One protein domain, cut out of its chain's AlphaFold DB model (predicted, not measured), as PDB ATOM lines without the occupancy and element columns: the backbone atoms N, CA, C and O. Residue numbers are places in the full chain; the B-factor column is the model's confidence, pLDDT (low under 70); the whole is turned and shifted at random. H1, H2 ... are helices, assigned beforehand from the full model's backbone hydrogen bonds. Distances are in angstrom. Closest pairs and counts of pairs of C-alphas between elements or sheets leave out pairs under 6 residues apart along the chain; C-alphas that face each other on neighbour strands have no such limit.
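What this domain is: This is residues 155 to 211 of the 215 residues of an uncharacterized protein of Aspergillus oryzae (strain 3.042) (UniProt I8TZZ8). Little regular structure is present: the longest helix, H2, stands at one end, H1 lies loosely beside it, and the looping stretch of residues 155 to 183 fills the other end. The chain folds back between the two helices. The printed part has 57 residues with two named helices, H1 then H2, and no named strand; the class is all helix, with 22 residues in named elements. It is only just compact, close to loose, with a radius of gyration of the C-alphas of 12.2 A and spans of 31 by 25 by 15 A.

How they stand to each other: H2, residues 198 to 210, and H1, residues 184 to 192, are close but not clearly touching; their closest C-alphas, of Leu 201 and Gln 185, are 7.6 A apart. They run opposite ways at a steep tilt of 36 degrees, only just steep. In both helices every O i to N i+4 pair is within hydrogen-bond range. Residues 168 to 169 pair antiparallel with residues 177 to 178.

Where its parts are: H2 measures 16.0 A and ends at C-alpha 210 (16.944, 55.623, 49.339). H1 measures 12.5 A from C-alpha 184 (24.573, 51.300, 36.750).

The domain as a whole: The C-alphas of Gln 155 and Asn 196, the two farthest apart, are separated by 33.6 A. The printed part has no cut, and the link from H1 to H2 is tight. Mean pLDDT of the printed part is 72.4; residues 177 to 182, 193 to 197, 201 and 204 to 211 are under 70.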
ATOM      1  N   GLN A 155      30.953  36.710  40.787       83.12
ATOM      2  CA  GLN A 155      32.238  36.008  40.638       83.12
ATOM      3  C   GLN A 155      33.041  36.480  39.415       83.12
ATOM      4  O   GLN A 155      33.994  35.829  38.989       83.12
ATOM      5  N   THR A 156      32.630  37.585  38.801       79.50
ATOM      6  CA  THR A 156      33.118  38.032  37.500       79.50
ATOM      7  C   THR A 156      34.003  39.261  37.660       79.50
ATOM      8  O   THR A 156      33.937  39.977  38.655       79.50
ATOM      9  N   SER A 157      34.826  39.542  36.650       78.06
ATOM     10  CA  SER A 157      35.602  40.792  36.600       78.06
ATOM     11  C   SER A 157      34.768  42.019  36.203       78.06
ATOM     12  O   SER A 157      35.307  43.120  36.104       78.06
ATOM     13  N   TYR A 158      33.480  41.833  35.910       74.88
ATOM     14  CA  TYR A 158      32.567  42.893  35.505       74.88
ATOM     15  C   TYR A 158      31.824  43.416  36.731       74.88
ATOM     16  O   TYR A 158      31.390  42.626  37.564       74.88
ATOM     17  N   CYS A 159      31.618  44.735  36.820       77.56
ATOM     18  CA  CYS A 159      30.750  45.320  37.849       77.56
ATOM     19  C   CYS A 159      29.323  44.752  37.723       77.56
ATOM     20  O   CYS A 159      28.725  44.319  38.707       77.56
ATOM     21  N   PHE A 160      28.856  44.610  36.476       78.06
ATOM     22  CA  PHE A 160      27.617  43.934  36.111       78.06
ATOM     23  C   PHE A 160      27.904  42.862  35.057       78.06
ATOM     24  O   PHE A 160      28.285  43.172  33.929       78.06
ATOM     25  N   GLY A 161      27.758  41.595  35.440       80.62
ATOM     26  CA  GLY A 161      27.968  40.447  34.562       80.62
ATOM     27  C   GLY A 161      26.668  39.704  34.278       80.62
ATOM     28  O   GLY A 161      25.728  39.737  35.073       80.62
ATOM     29  N   ASN A 162      26.616  39.005  33.147       84.62
ATOM     30  CA  ASN A 162      25.586  37.992  32.935       84.62
ATOM     31  C   ASN A 162      25.843  36.762  33.833       84.62
ATOM     32  O   ASN A 162      26.905  36.624  34.440       84.62
ATOM     33  N   SER A 163      24.885  35.836  33.888       86.19
ATOM     34  CA  SER A 163      24.990  34.605  34.690       86.19
ATOM     35  C   SER A 163      26.138  33.672  34.286       86.19
ATOM     36  O   SER A 163      26.572  32.875  35.111       86.19
ATOM     37  N   HIS A 164      26.660  33.811  33.065       83.31
ATOM     38  CA  HIS A 164      27.822  33.075  32.556       83.31
ATOM     39  C   HIS A 164      29.169  33.720  32.907       83.31
ATOM     40  O   HIS A 164      30.232  33.149  32.672       83.31
ATOM     41  N   GLY A 165      29.147  34.931  33.455       80.31
ATOM     42  CA  GLY A 165      30.335  35.700  33.791       80.31
ATOM     43  C   GLY A 165      30.934  36.540  32.667       80.31
ATOM     44  O   GLY A 165      32.065  37.011  32.784       80.31
ATOM     45  N   GLY A 166      30.169  36.747  31.595       82.44
ATOM     46  CA  GLY A 166      30.486  37.667  30.505       82.44
ATOM     47  C   GLY A 166      29.697  38.986  30.572       82.44
ATOM     48  O   GLY A 166      29.002  39.242  31.558       82.44
ATOM     49  N   PRO A 167      29.760  39.809  29.509       80.38
ATOM     50  CA  PRO A 167      28.990  41.053  29.404       80.38
ATOM     51  C   PRO A 167      27.473  40.804  29.453       80.38
ATOM     52  O   PRO A 167      26.998  39.721  29.084       80.38
ATOM     53  N   LEU A 168      26.688  41.796  29.891       79.81
ATOM     54  CA  LEU A 168      25.226  41.684  29.842       79.81
ATOM     55  C   LEU A 168      24.766  41.625  28.383       79.81
ATOM     56  O   LEU A 168      25.247  42.377  27.544       79.81
ATOM     57  N   ASN A 169      23.796  40.762  28.094       77.00
ATOM     58  CA  ASN A 169      23.185  40.665  26.773       77.00
ATOM     59  C   ASN A 169      21.722  41.080  26.894       77.00
ATOM     60  O   ASN A 169      20.940  40.380  27.540       77.00
ATOM     61  N   ASP A 170      21.355  42.188  26.263       78.06
ATOM     62  CA  ASP A 170      19.982  42.680  26.235       78.06
ATOM     63  C   ASP A 170      19.698  43.319  24.875       78.06
ATOM     64  O   ASP A 170      20.495  44.091  24.351       78.06
ATOM     65  N   HIS A 171      18.542  42.991  24.305       77.75
ATOM     66  CA  HIS A 171      18.034  43.573  23.063       77.75
ATOM     67  C   HIS A 171      17.798  45.087  23.122       77.75
ATOM     68  O   HIS A 171      17.653  45.710  22.075       77.75
ATOM     69  N   ARG A 172      17.714  45.649  24.331       75.75
ATOM     70  CA  ARG A 172      17.591  47.085  24.565       75.75
ATOM     71  C   ARG A 172      18.887  47.838  24.255       75.75
ATOM     72  O   ARG A 172      18.819  48.977  23.820       75.75
ATOM     73  N   PHE A 173      20.049  47.196  24.401       76.12
ATOM     74  CA  PHE A 173      21.318  47.819  24.025       76.12
ATOM     75  C   PHE A 173      21.435  47.919  22.496       76.12
ATOM     76  O   PHE A 173      21.226  46.908  21.817       76.12
ATOM     77  N   PRO A 174      21.842  49.074  21.934       74.69
ATOM     78  CA  PRO A 174      22.041  49.238  20.492       74.69
ATOM     79  C   PRO A 174      23.035  48.231  19.895       74.69
ATOM     80  O   PRO A 174      22.829  47.711  18.799       74.69
ATOM     81  N   SER A 175      24.097  47.915  20.637       74.19
ATOM     82  CA  SER A 175      25.102  46.898  20.295       74.19
ATOM     83  C   SER A 175      24.624  45.459  20.555       74.19
ATOM     84  O   SER A 175      25.269  44.501  20.132       74.19
ATOM     85  N   GLY A 176      23.513  45.284  21.278       71.94
ATOM     86  CA  GLY A 176      23.027  44.008  21.805       71.94
ATOM     87  C   GLY A 176      23.808  43.472  23.014       71.94
ATOM     88  O   GLY A 176      23.397  42.463  23.597       71.94
ATOM     89  N   THR A 177      24.908  44.128  23.403       68.75
ATOM     90  CA  THR A 177      25.785  43.722  24.509       68.75
ATOM     91  C   THR A 177      26.268  44.924  25.314       68.75
ATOM     92  O   THR A 177      26.813  45.875  24.761       68.75
ATOM     93  N   CYS A 178      26.152  44.845  26.629       68.25
ATOM     94  CA  CYS A 178      26.642  45.847  27.563       68.25
ATOM     95  C   CYS A 178      28.131  45.593  27.842       68.25
ATOM     96  O   CYS A 178      28.479  44.569  28.441       68.25
ATOM     97  N   GLU A 179      29.017  46.482  27.392       65.56
ATOM     98  CA  GLU A 179      30.447  46.416  27.719       65.56
ATOM     99  C   GLU A 179      30.708  46.747  29.209       65.56
ATOM    100  O   GLU A 179      29.778  46.882  30.005       65.56
ATOM    101  N   ARG A 180      31.978  46.816  29.643       65.88
ATOM    102  CA  ARG A 180      32.322  47.165  31.036       65.88
ATOM    103  C   ARG A 180      31.911  48.605  31.341       65.88
ATOM    104  O   ARG A 180      32.712  49.519  31.178       65.88
ATOM    105  N   PHE A 181      30.708  48.783  31.865       64.31
ATOM    106  CA  PHE A 181      30.323  50.023  32.516       64.31
ATOM    107  C   PHE A 181      30.753  50.003  33.989       64.31
ATOM    108  O   PHE A 181      30.548  48.993  34.675       64.31
ATOM    109  N   PRO A 182      31.378  51.085  34.484       64.19
ATOM    110  CA  PRO A 182      31.742  51.200  35.889       64.19
ATOM    111  C   PRO A 182      30.504  51.399  36.777       64.19
ATOM    112  O   PRO A 182      30.511  50.952  37.925       64.19
ATOM    113  N   GLU A 183      29.433  52.004  36.247       72.00
ATOM    114  CA  GLU A 183      28.251  52.412  37.008       72.00
ATOM    115  C   GLU A 183      26.931  51.958  36.367       72.00
ATOM    116  O   GLU A 183      26.789  51.869  35.150       72.00
ATOM    117  N   ILE A 184      25.914  51.713  37.204       74.75
ATOM    118  CA  ILE A 184      24.573  51.300  36.750       74.75
ATOM    119  C   ILE A 184      23.883  52.366  35.885       74.75
ATOM    120  O   ILE A 184      23.053  52.043  35.042       74.75
ATOM    121  N   GLN A 185      24.226  53.642  36.083       74.56
ATOM    122  CA  GLN A 185      23.620  54.760  35.357       74.56
ATOM    123  C   GLN A 185      23.959  54.704  33.870       74.56
ATOM    124  O   GLN A 185      23.096  54.983  33.039       74.56
ATOM    125  N   ASP A 186      25.179  54.288  33.534       76.19
ATOM    126  CA  ASP A 186      25.609  54.164  32.146       76.19
ATOM    127  C   ASP A 186      24.853  53.036  31.436       76.19
ATOM    128  O   ASP A 186      24.441  53.194  30.291       76.19
ATOM    129  N   ILE A 187      24.567  51.941  32.153       77.38
ATOM    130  CA  ILE A 187      23.737  50.836  31.654       77.38
ATOM    131  C   ILE A 187      22.333  51.332  31.310       77.38
ATOM    132  O   ILE A 187      21.796  50.988  30.260       77.38
ATOM    133  N   ILE A 188      21.723  52.131  32.189       75.12
ATOM    134  CA  ILE A 188      20.368  52.653  31.975       75.12
ATOM    135  C   ILE A 188      20.357  53.618  30.781       75.12
ATOM    136  O   ILE A 188      19.489  53.505  29.917       75.12
ATOM    137  N   ARG A 189      21.338  54.525  30.689       75.88
ATOM    138  CA  ARG A 189      21.450  55.459  29.556       75.88
ATOM    139  C   ARG A 189      21.632  54.717  28.228       75.88
ATOM    140  O   ARG A 189      20.949  55.041  27.262       75.88
ATOM    141  N   ASP A 190      22.489  53.699  28.190       76.88
ATOM    142  CA  ASP A 190      22.754  52.912  26.978       76.88
ATOM    143  C   ASP A 190      21.568  52.012  26.581       76.88
ATOM    144  O   ASP A 190      21.216  51.927  25.409       76.88
ATOM    145  N   ALA A 191      20.894  51.378  27.550       74.31
ATOM    146  CA  ALA A 191      19.749  50.499  27.283       74.31
ATOM    147  C   ALA A 191      18.509  51.244  26.766       74.31
ATOM    148  O   ALA A 191      17.684  50.652  26.073       74.31
ATOM    149  N   PHE A 192      18.314  52.505  27.155       71.94
ATOM    150  CA  PHE A 192      17.065  53.219  26.886       71.94
ATOM    151  C   PHE A 192      17.218  54.450  25.963       71.94
ATOM    152  O   PHE A 192      16.211  54.927  25.444       71.94
ATOM    153  N   GLY A 193      18.439  54.902  25.644       67.38
ATOM    154  CA  GLY A 193      18.708  55.924  24.614       67.38
ATOM    155  C   GLY A 193      18.412  57.384  25.016       67.38
ATOM    156  O   GLY A 193      18.204  57.684  26.187       67.38
ATOM    157  N   GLU A 194      18.399  58.305  24.031       57.00
ATOM    158  CA  GLU A 194      18.310  59.791  24.146       57.00
ATOM    159  C   GLU A 194      16.992  60.365  24.736       57.00
ATOM    160  O   GLU A 194      16.646  61.528  24.516       57.00
ATOM    161  N   GLY A 195      16.218  59.581  25.483       62.88
ATOM    162  CA  GLY A 195      15.103  60.109  26.271       62.88
ATOM    163  C   GLY A 195      15.607  60.883  27.494       62.88
ATOM    164  O   GLY A 195      16.653  60.564  28.062       62.88
ATOM    165  N   ASN A 196      14.861  61.898  27.944       64.94
ATOM    166  CA  ASN A 196      15.122  62.535  29.238       64.94
ATOM    167  C   ASN A 196      14.657  61.604  30.370       64.94
ATOM    168  O   ASN A 196      13.591  61.804  30.942       64.94
ATOM    169  N   TYR A 197      15.463  60.584  30.656       67.00
ATOM    170  CA  TYR A 197      15.219  59.574  31.687       67.00
ATOM    171  C   TYR A 197      15.567  60.051  33.096       67.00
ATOM    172  O   TYR A 197      15.762  59.239  33.994       67.00
ATOM    173  N   GLU A 198      15.722  61.356  33.320       71.75
ATOM    174  CA  GLU A 198      16.132  61.847  34.635       71.75
ATOM    175  C   GLU A 198      15.065  61.588  35.706       71.75
ATOM    176  O   GLU A 198      15.416  61.363  36.860       71.75
ATOM    177  N   GLU A 199      13.777  61.540  35.352       73.62
ATOM    178  CA  GLU A 199      12.716  61.186  36.303       73.62
ATOM    179  C   GLU A 199      12.710  59.684  36.624       73.62
ATOM    180  O   GLU A 199      12.642  59.307  37.794       73.62
ATOM    181  N   GLU A 200      12.876  58.814  35.628       71.19
ATOM    182  CA  GLU A 200      13.021  57.371  35.825       71.19
ATOM    183  C   GLU A 200      14.312  57.034  36.573       71.19
ATOM    184  O   GLU A 200      14.287  56.213  37.480       71.19
ATOM    185  N   LEU A 201      15.426  57.706  36.272       69.62
ATOM    186  CA  LEU A 201      16.700  57.560  36.981       69.62
ATOM    187  C   LEU A 201      16.616  58.066  38.421       69.62
ATOM    188  O   LEU A 201      17.283  57.513  39.296       69.62
ATOM    189  N   LYS A 202      15.834  59.118  38.692       73.12
ATOM    190  CA  LYS A 202      15.530  59.550  40.064       73.12
ATOM    191  C   LYS A 202      14.678  58.509  40.777       73.12
ATOM    192  O   LYS A 202      15.008  58.156  41.902       73.12
ATOM    193  N   ALA A 203      13.634  57.994  40.130       71.00
ATOM    194  CA  ALA A 203      12.776  56.958  40.695       71.00
ATOM    195  C   ALA A 203      13.555  55.664  40.960       71.00
ATOM    196  O   ALA A 203      13.410  55.074  42.025       71.00
ATOM    197  N   GLU A 204      14.425  55.256  40.037       66.56
ATOM    198  CA  GLU A 204      15.338  54.134  40.201       66.56
ATOM    199  C   GLU A 204      16.335  54.397  41.325       66.56
ATOM    200  O   GLU A 204      16.472  53.555  42.204       66.56
ATOM    201  N   ARG A 205      16.996  55.563  41.376       67.31
ATOM    202  CA  ARG A 205      17.891  55.895  42.497       67.31
ATOM    203  C   ARG A 205      17.171  55.822  43.838       67.31
ATOM    204  O   ARG A 205      17.716  55.227  44.767       67.31
ATOM    205  N   LEU A 206      15.935  56.315  43.899       66.88
ATOM    206  CA  LEU A 206      15.074  56.135  45.061       66.88
ATOM    207  C   LEU A 206      14.885  54.635  45.347       66.88
ATOM    208  O   LEU A 206      15.285  54.156  46.398       66.88
ATOM    209  N   LEU A 207      14.395  53.865  44.373       64.06
ATOM    210  CA  LEU A 207      14.129  52.421  44.473       64.06
ATOM    211  C   LEU A 207      15.357  51.551  44.780       64.06
ATOM    212  O   LEU A 207      15.200  50.415  45.238       64.06
ATOM    213  N   TRP A 208      16.566  52.015  44.476       60.47
ATOM    214  CA  TRP A 208      17.807  51.262  44.649       60.47
ATOM    215  C   TRP A 208      18.552  51.650  45.925       60.47
ATOM    216  O   TRP A 208      19.081  50.750  46.581       60.47
ATOM    217  N   TYR A 209      18.564  52.934  46.293       61.28
ATOM    218  CA  TYR A 209      19.444  53.465  47.338       61.28
ATOM    219  C   TYR A 209      18.696  54.093  48.520       61.28
ATOM    220  O   TYR A 209      19.078  53.836  49.661       61.28
ATOM    221  N   ASP A 210      17.617  54.842  48.280       57.03
ATOM    222  CA  ASP A 210      16.944  55.623  49.339       57.03
ATOM    223  C   ASP A 210      15.720  54.904  49.930       57.03
ATOM    224  O   ASP A 210      15.404  55.011  51.114       57.03
ATOM    225  N   THR A 211      15.046  54.116  49.106       55.47
ATOM    226  CA  THR A 211      13.908  53.263  49.426       55.47
ATOM    227  C   THR A 211      14.091  51.957  48.668       55.47
ATOM    228  O   THR A 211      13.421  51.774  47.656       55.47
TER     229      THR A 211